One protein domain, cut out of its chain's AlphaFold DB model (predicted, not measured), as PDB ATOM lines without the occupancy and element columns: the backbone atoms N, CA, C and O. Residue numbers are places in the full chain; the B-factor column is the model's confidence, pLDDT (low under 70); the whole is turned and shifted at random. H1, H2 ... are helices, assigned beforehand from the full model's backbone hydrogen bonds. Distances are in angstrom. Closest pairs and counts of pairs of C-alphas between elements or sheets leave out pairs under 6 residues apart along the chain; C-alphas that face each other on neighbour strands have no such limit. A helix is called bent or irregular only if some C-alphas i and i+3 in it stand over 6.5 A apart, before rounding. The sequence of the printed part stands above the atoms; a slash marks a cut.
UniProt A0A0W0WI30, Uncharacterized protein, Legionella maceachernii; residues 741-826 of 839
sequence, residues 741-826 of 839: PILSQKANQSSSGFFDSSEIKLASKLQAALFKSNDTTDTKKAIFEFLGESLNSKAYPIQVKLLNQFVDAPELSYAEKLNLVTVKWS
ATOM      1  N   PRO A 741      87.486 220.616 168.267       73.12
ATOM      2  CA  PRO A 741      86.998 219.748 167.189       73.12
ATOM      3  C   PRO A 741      86.149 218.568 167.683       73.12
ATOM      4  O   PRO A 741      85.220 218.136 167.002       73.12
ATOM      5  N   ILE A 742      86.456 218.059 168.880       76.31
ATOM      6  CA  ILE A 742      85.725 216.962 169.526       76.31
ATOM      7  C   ILE A 742      84.373 217.472 170.047       76.31
ATOM      8  O   ILE A 742      83.351 216.798 169.914       76.31
ATOM      9  N   LEU A 743      84.343 218.689 170.593       71.38
ATOM     10  CA  LEU A 743      83.132 219.336 171.099       71.38
ATOM     11  C   LEU A 743      82.192 219.806 169.981       71.38
ATOM     12  O   LEU A 743      80.978 219.652 170.118       71.38
ATOM     13  N   SER A 744      82.715 220.311 168.860       66.69
ATOM     14  CA  SER A 744      81.919 220.767 167.710       66.69
ATOM     15  C   SER A 744      81.131 219.633 167.046       66.69
ATOM     16  O   SER A 744      80.047 219.862 166.512       66.69
ATOM     17  N   GLN A 745      81.606 218.386 167.125       63.94
ATOM     18  CA  GLN A 745      80.853 217.233 166.620       63.94
ATOM     19  C   GLN A 745      79.585 216.942 167.429       63.94
ATOM     20  O   GLN A 745      78.625 216.428 166.865       63.94
ATOM     21  N   LYS A 746      79.524 217.332 168.712       54.69
ATOM     22  CA  LYS A 746      78.319 217.196 169.549       54.69
ATOM     23  C   LYS A 746      77.134 218.006 169.004       54.69
ATOM     24  O   LYS A 746      75.994 217.612 169.223       54.69
ATOM     25  N   ALA A 747      77.393 219.106 168.291       50.31
ATOM     26  CA  ALA A 747      76.356 219.935 167.674       50.31
ATOM     27  C   ALA A 747      75.823 219.355 166.347       50.31
ATOM     28  O   ALA A 747      74.669 219.591 166.004       50.31
ATOM     29  N   ASN A 748      76.632 218.558 165.635       46.59
ATOM     30  CA  ASN A 748      76.347 218.077 164.277       46.59
ATOM     31  C   ASN A 748      75.956 216.589 164.196       46.59
ATOM     32  O   ASN A 748      75.987 216.005 163.112       46.59
ATOM     33  N   GLN A 749      75.591 215.932 165.303       48.03
ATOM     34  CA  GLN A 749      75.210 214.517 165.248       48.03
ATOM     35  C   GLN A 749      73.827 214.303 164.611       48.03
ATOM     36  O   GLN A 749      72.815 214.165 165.291       48.03
ATOM     37  N   SER A 750      73.833 214.108 163.291       40.19
ATOM     38  CA  SER A 750      73.168 212.958 162.684       40.19
ATOM     39  C   SER A 750      74.187 212.124 161.880       40.19
ATOM     40  O   SER A 750      74.655 212.484 160.805       40.19
ATOM     41  N   SER A 751      74.513 210.941 162.413       46.00
ATOM     42  CA  SER A 751      74.917 209.734 161.662       46.00
ATOM     43  C   SER A 751      76.335 209.541 161.065       46.00
ATOM     44  O   SER A 751      76.478 208.702 160.182       46.00
ATOM     45  N   SER A 752      77.415 210.158 161.573       50.78
ATOM     46  CA  SER A 752      78.794 209.655 161.300       50.78
ATOM     47  C   SER A 752      79.851 210.070 162.351       50.78
ATOM     48  O   SER A 752      80.681 210.943 162.121       50.78
ATOM     49  N   GLY A 753      79.830 209.491 163.558       49.97
ATOM     50  CA  GLY A 753      80.749 209.884 164.644       49.97
ATOM     51  C   GLY A 753      82.162 209.288 164.521       49.97
ATOM     52  O   GLY A 753      82.308 208.072 164.561       49.97
ATOM     53  N   PHE A 754      83.194 210.140 164.425       52.62
ATOM     54  CA  PHE A 754      84.623 209.765 164.425       52.62
ATOM     55  C   PHE A 754      85.243 209.658 165.844       52.62
ATOM     56  O   PHE A 754      86.368 209.180 165.966       52.62
ATOM     57  N   PHE A 755      84.536 210.077 166.905       58.69
ATOM     58  CA  PHE A 755      85.002 210.071 168.308       58.69
ATOM     59  C   PHE A 755      83.984 209.399 169.254       58.69
ATOM     60  O   PHE A 755      82.776 209.460 169.010       58.69
ATOM     61  N   ASP A 756      84.456 208.769 170.339       66.44
ATOM     62  CA  ASP A 756      83.608 208.076 171.331       66.44
ATOM     63  C   ASP A 756      82.775 209.082 172.159       66.44
ATOM     64  O   ASP A 756      83.254 210.138 172.576       66.44
ATOM     65  N   SER A 757      81.519 208.737 172.459       68.06
ATOM     66  CA  SER A 757      80.640 209.456 173.396       68.06
ATOM     67  C   SER A 757      81.310 209.771 174.747       68.06
ATOM     68  O   SER A 757      81.061 210.829 175.338       68.06
ATOM     69  N   SER A 758      82.206 208.891 175.204       72.69
ATOM     70  CA  SER A 758      83.013 209.074 176.412       72.69
ATOM     71  C   SER A 758      84.052 210.192 176.258       72.69
ATOM     72  O   SER A 758      84.217 210.996 177.177       72.69
ATOM     73  N   GLU A 759      84.697 210.311 175.091       74.00
ATOM     74  CA  GLU A 759      85.670 211.375 174.797       74.00
ATOM     75  C   GLU A 759      85.006 212.749 174.723       74.00
ATOM     76  O   GLU A 759      85.538 213.719 175.258       74.00
ATOM     77  N   ILE A 760      83.808 212.836 174.133       75.44
ATOM     78  CA  ILE A 760      83.029 214.085 174.083       75.44
ATOM     79  C   ILE A 760      82.658 214.548 175.501       75.44
ATOM     80  O   ILE A 760      82.724 215.743 175.813       75.44
ATOM     81  N   LYS A 761      82.283 213.613 176.387       77.06
ATOM     82  CA  LYS A 761      81.972 213.908 177.795       77.06
ATOM     83  C   LYS A 761      83.213 214.379 178.560       77.06
ATOM     84  O   LYS A 761      83.119 215.348 179.315       77.06
ATOM     85  N   LEU A 762      84.358 213.735 178.339       77.94
ATOM     86  CA  LEU A 762      85.632 214.086 178.969       77.94
ATOM     87  C   LEU A 762      86.136 215.462 178.499       77.94
ATOM     88  O   LEU A 762      86.480 216.310 179.320       77.94
ATOM     89  N   ALA A 763      86.076 215.726 177.191       80.12
ATOM     90  CA  ALA A 763      86.372 217.030 176.602       80.12
ATOM     91  C   ALA A 763      85.462 218.130 177.174       80.12
ATOM     92  O   ALA A 763      85.940 219.208 177.517       80.12
ATOM     93  N   SER A 764      84.163 217.843 177.349       79.25
ATOM     94  CA  SER A 764      83.202 218.796 177.934       79.25
ATOM     95  C   SER A 764      83.537 219.112 179.397       79.25
ATOM     96  O   SER A 764      83.391 220.252 179.838       79.25
ATOM     97  N   LYS A 765      83.998 218.113 180.159       82.50
ATOM     98  CA  LYS A 765      84.397 218.269 181.565       82.50
ATOM     99  C   LYS A 765      85.662 219.117 181.701       82.50
ATOM    100  O   LYS A 765      85.676 220.040 182.512       82.50
ATOM    101  N   LEU A 766      86.675 218.857 180.873       84.06
ATOM    102  CA  LEU A 766      87.890 219.671 180.810       84.06
ATOM    103  C   LEU A 766      87.577 221.111 180.402       84.06
ATOM    104  O   LEU A 766      88.054 222.041 181.043       84.06
ATOM    105  N   GLN A 767      86.718 221.307 179.399       81.69
ATOM    106  CA  GLN A 767      86.267 222.640 179.003       81.69
ATOM    107  C   GLN A 767      85.614 223.380 180.183       81.69
ATOM    108  O   GLN A 767      85.959 224.522 180.466       81.69
ATOM    109  N   ALA A 768      84.718 222.712 180.919       79.44
ATOM    110  CA  ALA A 768      84.063 223.277 182.097       79.44
ATOM    111  C   ALA A 768      85.041 223.594 183.245       79.44
ATOM    112  O   ALA A 768      84.836 224.578 183.956       79.44
ATOM    113  N   ALA A 769      86.088 222.786 183.433       80.62
ATOM    114  CA  ALA A 769      87.134 223.031 184.426       80.62
ATOM    115  C   ALA A 769      88.022 224.224 184.032       80.62
ATOM    116  O   ALA A 769      88.227 225.129 184.837       80.62
ATOM    117  N   LEU A 770      88.448 224.294 182.769       78.81
ATOM    118  CA  LEU A 770      89.197 225.425 182.213       78.81
ATOM    119  C   LEU A 770      88.394 226.732 182.259       78.81
ATOM    120  O   LEU A 770      88.943 227.797 182.517       78.81
ATOM    121  N   PHE A 771      87.073 226.687 182.081       72.81
ATOM    122  CA  PHE A 771      86.245 227.886 182.247       72.81
ATOM    123  C   PHE A 771      86.261 228.443 183.673       72.81
ATOM    124  O   PHE A 771      86.050 229.644 183.863       72.81
ATOM    125  N   LYS A 772      86.540 227.609 184.677       76.88
ATOM    126  CA  LYS A 772      86.622 228.031 186.078       76.88
ATOM    127  C   LYS A 772      87.999 228.572 186.469       76.88
ATOM    128  O   LYS A 772      88.072 229.217 187.506       76.88
ATOM    129  N   SER A 773      89.047 228.379 185.660       77.62
ATOM    130  CA  SER A 773      90.411 228.784 186.029       77.62
ATOM    131  C   SER A 773      90.652 230.278 185.876       77.62
ATOM    132  O   SER A 773      90.419 230.802 184.786       77.62
ATOM    133  N   ASN A 774      91.124 230.967 186.912       73.44
ATOM    134  CA  ASN A 774      91.320 232.423 186.863       73.44
ATOM    135  C   ASN A 774      92.785 232.854 186.787       73.44
ATOM    136  O   ASN A 774      93.050 234.028 186.556       73.44
ATOM    137  N   ASP A 775      93.714 231.919 186.940       75.12
ATOM    138  CA  ASP A 775      95.145 232.164 186.868       75.12
ATOM    139  C   ASP A 775      95.891 230.936 186.324       75.12
ATOM    140  O   ASP A 775      95.304 229.890 186.010       75.12
ATOM    141  N   THR A 776      97.214 231.060 186.230       79.06
ATOM    142  CA  THR A 776      98.085 229.966 185.804       79.06
ATOM    143  C   THR A 776      97.964 228.700 186.649       79.06
ATOM    144  O   THR A 776      98.015 227.594 186.100       79.06
ATOM    145  N   THR A 777      97.802 228.828 187.961       79.38
ATOM    146  CA  THR A 777      97.759 227.690 188.888       79.38
ATOM    147  C   THR A 777      96.486 226.878 188.685       79.38
ATOM    148  O   THR A 777      96.546 225.654 188.528       79.38
ATOM    149  N   ASP A 778      95.341 227.553 188.601       80.12
ATOM    150  CA  ASP A 778      94.051 226.925 188.345       80.12
ATOM    151  C   ASP A 778      94.038 226.198 186.996       80.12
ATOM    152  O   ASP A 778      93.523 225.081 186.892       80.12
ATOM    153  N   THR A 779      94.600 226.816 185.950       80.12
ATOM    154  CA  THR A 779      94.640 226.199 184.619       80.12
ATOM    155  C   THR A 779      95.493 224.936 184.631       80.12
ATOM    156  O   THR A 779      95.050 223.895 184.142       80.12
ATOM    157  N   LYS A 780      96.688 224.995 185.232       81.38
ATOM    158  CA  LYS A 780      97.558 223.821 185.389       81.38
ATOM    159  C   LYS A 780      96.858 222.699 186.137       81.38
ATOM    160  O   LYS A 780      96.888 221.556 185.686       81.38
ATOM    161  N   LYS A 781      96.178 223.028 187.236       80.56
ATOM    162  CA  LYS A 781      95.426 222.066 188.039       80.56
ATOM    163  C   LYS A 781      94.285 221.422 187.250       80.56
ATOM    164  O   LYS A 781      94.176 220.202 187.252       80.56
ATOM    165  N   ALA A 782      93.487 222.205 186.521       82.88
ATOM    166  CA  ALA A 782      92.386 221.688 185.705       82.88
ATOM    167  C   ALA A 782      92.867 220.717 184.610       82.88
ATOM    168  O   ALA A 782      92.248 219.676 184.378       82.88
ATOM    169  N   ILE A 783      93.981 221.042 183.948       83.00
ATOM    170  CA  ILE A 783      94.602 220.170 182.942       83.00
ATOM    171  C   ILE A 783      95.145 218.903 183.607       83.00
ATOM    172  O   ILE A 783      94.932 217.804 183.100       83.00
ATOM    173  N   PHE A 784      95.823 219.050 184.744       80.25
ATOM    174  CA  PHE A 784      96.409 217.933 185.472       80.25
ATOM    175  C   PHE A 784      95.355 216.943 185.976       80.25
ATOM    176  O   PHE A 784      95.487 215.744 185.744       80.25
ATOM    177  N   GLU A 785      94.277 217.433 186.593       80.06
ATOM    178  CA  GLU A 785      93.153 216.603 187.039       80.06
ATOM    179  C   GLU A 785      92.566 215.799 185.871       80.06
ATOM    180  O   GLU A 785      92.373 214.590 185.984       80.06
ATOM    181  N   PHE A 786      92.382 216.429 184.707       83.25
ATOM    182  CA  PHE A 786      91.924 215.738 183.502       83.25
ATOM    183  C   PHE A 786      92.898 214.661 183.002       83.25
ATOM    184  O   PHE A 786      92.460 213.590 182.575       83.25
ATOM    185  N   LEU A 787      94.208 214.921 183.032       79.44
ATOM    186  CA  LEU A 787      95.215 213.933 182.635       79.44
ATOM    187  C   LEU A 787      95.284 212.761 183.636       79.44
ATOM    188  O   LEU A 787      95.530 211.623 183.230       79.44
ATOM    189  N   GLY A 788      95.018 213.018 184.920       72.62
ATOM    190  CA  GLY A 788      95.015 212.022 185.996       72.62
ATOM    191  C   GLY A 788      93.767 211.130 186.069       72.62
ATOM    192  O   GLY A 788      93.844 210.029 186.613       72.62
ATOM    193  N   GLU A 789      92.630 211.530 185.484       66.88
ATOM    194  CA  GLU A 789      91.354 210.782 185.550       66.88
ATOM    195  C   GLU A 789      91.407 209.348 184.985       66.88
ATOM    196  O   GLU A 789      90.518 208.544 185.266       66.88
ATOM    197  N   SER A 790      92.441 208.999 184.214       59.31
ATOM    198  CA  SER A 790      92.584 207.687 183.563       59.31
ATOM    199  C   SER A 790      93.777 206.869 184.055       59.31
ATOM    200  O   SER A 790      94.167 205.914 183.396       59.31
ATOM    201  N   LEU A 791      94.330 207.181 185.232       57.81
ATOM    202  CA  LEU A 791      95.444 206.426 185.830       57.81
ATOM    203  C   LEU A 791      95.130 204.936 186.083       57.81
ATOM    204  O   LEU A 791      96.045 204.119 186.104       57.81
ATOM    205  N   ASN A 792      93.847 204.577 186.202       53.44
ATOM    206  CA  ASN A 792      93.380 203.213 186.480       53.44
ATOM    207  C   ASN A 792      92.663 202.539 185.284       53.44
ATOM    208  O   ASN A 792      92.059 201.478 185.447       53.44
ATOM    209  N   SER A 793      92.693 203.135 184.081       59.41
ATOM    210  CA  SER A 793      92.057 202.616 182.853       59.41
ATOM    211  C   SER A 793      92.891 202.936 181.600       59.41
ATOM    212  O   SER A 793      93.859 203.682 181.661       59.41
ATOM    213  N   LYS A 794      92.543 202.395 180.421       67.56
ATOM    214  CA  LYS A 794      93.223 202.761 179.159       67.56
ATOM    215  C   LYS A 794      93.014 204.263 178.883       67.56
ATOM    216  O   LYS A 794      91.868 204.701 178.841       67.56
ATOM    217  N   ALA A 795      94.096 205.035 178.722       70.62
ATOM    218  CA  ALA A 795      94.032 206.478 178.466       70.62
ATOM    219  C   ALA A 795      93.287 206.787 177.157       70.62
ATOM    220  O   ALA A 795      93.480 206.100 176.147       70.62
ATOM    221  N   TYR A 796      92.455 207.828 177.166       78.12
ATOM    222  CA  TYR A 796      91.719 208.239 175.975       78.12
ATOM    223  C   TYR A 796      92.653 208.937 174.968       78.12
ATOM    224  O   TYR A 796      93.551 209.683 175.377       78.12
ATOM    225  N   PRO A 797      92.444 208.757 173.650       79.31
ATOM    226  CA  PRO A 797      93.215 209.429 172.601       79.31
ATOM    227  C   PRO A 797      93.414 210.937 172.815       79.31
ATOM    228  O   PRO A 797      94.515 211.444 172.598       79.31
ATOM    229  N   ILE A 798      92.395 211.655 173.302       77.81
ATOM    230  CA  ILE A 798      92.482 213.090 173.626       77.81
ATOM    231  C   ILE A 798      93.502 213.410 174.736       77.81
ATOM    232  O   ILE A 798      94.246 214.384 174.622       77.81
ATOM    233  N   GLN A 799      93.587 212.580 175.779       80.94
ATOM    234  CA  GLN A 799      94.539 212.740 176.881       80.94
ATOM    235  C   GLN A 799      95.964 212.426 176.428       80.94
ATOM    236  O   GLN A 799      96.882 213.179 176.733       80.94
ATOM    237  N   VAL A 800      96.147 211.354 175.648       79.62
ATOM    238  CA  VAL A 800      97.450 211.001 175.059       79.62
ATOM    239  C   VAL A 800      97.936 212.124 174.144       79.62
ATOM    240  O   VAL A 800      99.093 212.535 174.218       79.62
ATOM    241  N   LYS A 801      97.038 212.668 173.314       80.88
ATOM    242  CA  LYS A 801      97.332 213.792 172.423       80.88
ATOM    243  C   LYS A 801      97.742 215.043 173.200       80.88
ATOM    244  O   LYS A 801      98.701 215.689 172.796       80.88
ATOM    245  N   LEU A 802      97.052 215.367 174.295       80.38
ATOM    246  CA  LEU A 802      97.402 216.488 175.173       80.38
ATOM    247  C   LEU A 802      98.748 216.274 175.868       80.38
ATOM    248  O   LEU A 802      99.598 217.155 175.838       80.38
ATOM    249  N   LEU A 803      98.979 215.091 176.431       80.12
ATOM    250  CA  LEU A 803     100.203 214.784 177.165       80.12
ATOM    251  C   LEU A 803     101.447 214.804 176.265       80.12
ATOM    252  O   LEU A 803     102.484 215.332 176.658       80.12
ATOM    253  N   ASN A 804     101.318 214.320 175.027       79.62
ATOM    254  CA  ASN A 804     102.373 214.396 174.015       79.62
ATOM    255  C   ASN A 804     102.685 215.836 173.566       79.62
ATOM    256  O   ASN A 804     103.705 216.046 172.922       79.62
ATOM    257  N   GLN A 805     101.832 216.827 173.864       75.69
ATOM    258  CA  GLN A 805     102.182 218.238 173.650       75.69
ATOM    259  C   GLN A 805     103.090 218.776 174.760       75.69
ATOM    260  O   GLN A 805     103.881 219.670 174.494       75.69
ATOM    261  N   PHE A 806     102.977 218.262 175.988       75.31
ATOM    262  CA  PHE A 806     103.771 218.720 177.137       75.31
ATOM    263  C   PHE A 806     105.099 217.963 177.281       75.31
ATOM    264  O   PHE A 806     106.069 218.486 177.833       75.31
ATOM    265  N   VAL A 807     105.148 216.721 176.785       76.50
ATOM    266  CA  VAL A 807     106.313 215.835 176.881       76.50
ATOM    267  C   VAL A 807     106.608 215.207 175.519       76.50
ATOM    268  O   VAL A 807     105.941 214.256 175.098       76.50
ATOM    269  N   ASP A 808     107.640 215.722 174.852       72.94
ATOM    270  CA  ASP A 808     108.141 215.221 173.567       72.94
ATOM    271  C   ASP A 808     109.113 214.045 173.769       72.94
ATOM    272  O   ASP A 808     110.325 214.170 173.624       72.94
ATOM    273  N   ALA A 809     108.566 212.914 174.215       79.06
ATOM    274  CA  ALA A 809     109.308 211.677 174.482       79.06
ATOM    275  C   ALA A 809     108.462 210.466 174.051       79.06
ATOM    276  O   ALA A 809     107.771 209.866 174.879       79.06
ATOM    277  N   PRO A 810     108.356 210.157 172.747       73.69
ATOM    278  CA  PRO A 810     107.421 209.154 172.220       73.69
ATOM    279  C   PRO A 810     107.598 207.751 172.822       73.69
ATOM    280  O   PRO A 810     106.627 207.001 172.884       73.69
ATOM    281  N   GLU A 811     108.797 207.435 173.302       79.94
ATOM    282  CA  GLU A 811     109.191 206.190 173.968       79.94
ATOM    283  C   GLU A 811     108.620 205.993 175.380       79.94
ATOM    284  O   GLU A 811     108.519 204.852 175.826       79.94
ATOM    285  N   LEU A 812     108.227 207.065 176.076       80.12
ATOM    286  CA  LEU A 812     107.713 206.969 177.444       80.12
ATOM    287  C   LEU A 812     106.249 206.512 177.477       80.12
ATOM    288  O   LEU A 812     105.420 206.906 176.647       80.12
ATOM    289  N   SER A 813     105.896 205.727 178.492       80.25
ATOM    290  CA  SER A 813     104.510 205.380 178.793       80.25
ATOM    291  C   SER A 813     103.708 206.610 179.244       80.25
ATOM    292  O   SER A 813     104.246 207.618 179.703       80.25
ATOM    293  N   TYR A 814     102.378 206.531 179.141       79.69
ATOM    294  CA  TYR A 814     101.478 207.606 179.584       79.69
ATOM    295  C   TYR A 814     101.706 207.986 181.061       79.69
ATOM    296  O   TYR A 814     101.717 209.163 181.409       79.69
ATOM    297  N   ALA A 815     101.949 206.981 181.905       77.50
ATOM    298  CA  ALA A 815     102.280 207.121 183.319       77.50
ATOM    299  C   ALA A 815     103.562 207.941 183.552       77.50
ATOM    300  O   ALA A 815     103.572 208.898 184.325       77.50
ATOM    301  N   GLU A 816     104.635 207.598 182.837       78.94
ATOM    302  CA  GLU A 816     105.935 208.268 182.951       78.94
ATOM    303  C   GLU A 816     105.861 209.720 182.474       78.94
ATOM    304  O   GLU A 816     106.362 210.624 183.145       78.94
ATOM    305  N   LYS A 817     105.156 209.978 181.364       81.00
ATOM    306  CA  LYS A 817     104.930 211.346 180.878       81.00
ATOM    307  C   LYS A 817     104.117 212.186 181.862       81.00
ATOM    308  O   LYS A 817     104.423 213.359 182.057       81.00
ATOM    309  N   LEU A 818     103.098 211.608 182.499       79.31
ATOM    310  CA  LEU A 818     102.273 212.319 183.476       79.31
ATOM    311  C   LEU A 818     103.070 212.689 184.738       79.31
ATOM    312  O   LEU A 818     102.946 213.810 185.239       79.31
ATOM    313  N   ASN A 819     103.949 211.799 185.205       78.44
ATOM    314  CA  ASN A 819     104.871 212.095 186.305       78.44
ATOM    315  C   ASN A 819     105.823 213.245 185.959       78.44
ATOM    316  O   ASN A 819     106.011 214.147 186.776       78.44
ATOM    317  N   LEU A 820     106.367 213.266 184.739       78.38
ATOM    318  CA  LEU A 820     107.222 214.364 184.284       78.38
ATOM    319  C   LEU A 820     106.486 215.711 184.303       78.38
ATOM    320  O   LEU A 820     107.047 216.689 184.795       78.38
ATOM    321  N   VAL A 821     105.227 215.768 183.854       77.31
ATOM    322  CA  VAL A 821     104.403 216.992 183.937       77.31
ATOM    323  C   VAL A 821     104.144 217.398 185.393       77.31
ATOM    324  O   VAL A 821     104.243 218.580 185.714       77.31
ATOM    325  N   THR A 822     103.881 216.440 186.287       72.94
ATOM    326  CA  THR A 822     103.656 216.692 187.728       72.94
ATOM    327  C   THR A 822     104.849 217.405 188.361       72.94
ATOM    328  O   THR A 822     104.698 218.446 189.002       72.94
ATOM    329  N   VAL A 823     106.052 216.866 188.129       73.81
ATOM    330  CA  VAL A 823     107.312 217.429 188.629       73.81
ATOM    331  C   VAL A 823     107.567 218.795 187.996       73.81
ATOM    332  O   VAL A 823     107.872 219.760 188.697       73.81
ATOM    333  N   LYS A 824     107.386 218.901 186.675       75.50
ATOM    334  CA  LYS A 824     107.642 220.126 185.909       75.50
ATOM    335  C   LYS A 824     106.716 221.278 186.304       75.50
ATOM    336  O   LYS A 824     107.149 222.427 186.307       75.50
ATOM    337  N   TRP A 825     105.463 220.994 186.656       77.81
ATOM    338  CA  TRP A 825     104.483 222.008 187.064       77.81
ATOM    339  C   TRP A 825     104.423 222.234 188.575       77.81
ATOM    340  O   TRP A 825     103.718 223.147 188.997       77.81
ATOM    341  N   SER A 826     105.186 221.461 189.359       69.56
ATOM    342  CA  SER A 826     105.240 221.554 190.826       69.56
ATOM    343  C   SER A 826     103.850 221.471 191.469       69.56
ATOM    344  O   SER A 826     103.504 222.272 192.331       69.56
TER     345      SER A 826
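This is residues 741 to 826 of the 839 residues of an uncharacterized protein of Legionella maceachernii (UniProt A0A0W0WI30). H2, the longest helix, H3 and H5 stand side by side in a bent row, each running opposite to the next, and H4 packs at a slant near one end of H3 and along H5. The short H1 sits on H2, and residues 747 to 752 of the link between H1 and H2 stick out. The printed part has 86 residues with five named helices, H1 to H5 in order, and no named strand: the class is all helix. It is only just compact, close to loose, with a radius of gyration of the C-alphas of 13.9 A; the spans are 43 by 34 by 22 A.

H2, residues 757 to 772, is 23.3 A long, starting at C-alpha 757 (80.640, 209.456, 173.396). H3, residues 776 to 788, is 18.2 A long. H5, residues 814 to 825, is 16.5 A long, ending at C-alpha 825 (104.483, 222.008, 187.064). H4, residues 797 to 806, measures 14.8 A, and H1, residues 741 to 744, 5.2 A.

H2 and H3 form a helical hairpin at a shallow tilt of 19 degrees; their closest C-alphas, Ala 769 and Ala 782, are 5.6 A apart. H3, the hub, touches H5 at a shallow tilt of 15 degrees, opposite ways, the closest C-alphas being Leu 787 and Leu 818, 7.3 A. H3 and H4, also a helical hairpin, only just touch, with 3 pairs of C-alphas within 8 A, through residues 786 to 787 of H3; Leu 787 and Gln 799 are closest, their C-alphas 5.9 A apart. H4 touches H5 at a steep tilt of 42 degrees, closest at the C-alphas of Leu 803 and Lys 817, 6.9 A. H3, H4 and H5 are a bundle, three helices grouped together. H1 touches residues 759 to 764 of H2, closest at the C-alphas of Ile 742 and Ile 760, 6.0 A. H2 and H5 are apart. Every O i to N i+4 pair is within hydrogen-bond range in H3 and H5, 11 of 12 in H2 and 5 of 6 in H4; H1 is too short for one.

The C-alphas of Ser 751 and Ser 826, the two farthest apart, are 43.7 A apart. The printed part has no cut, and the link from H1 to H2 is long. Residues 744 to 757, 789 to 794 and 826 have pLDDT under 70.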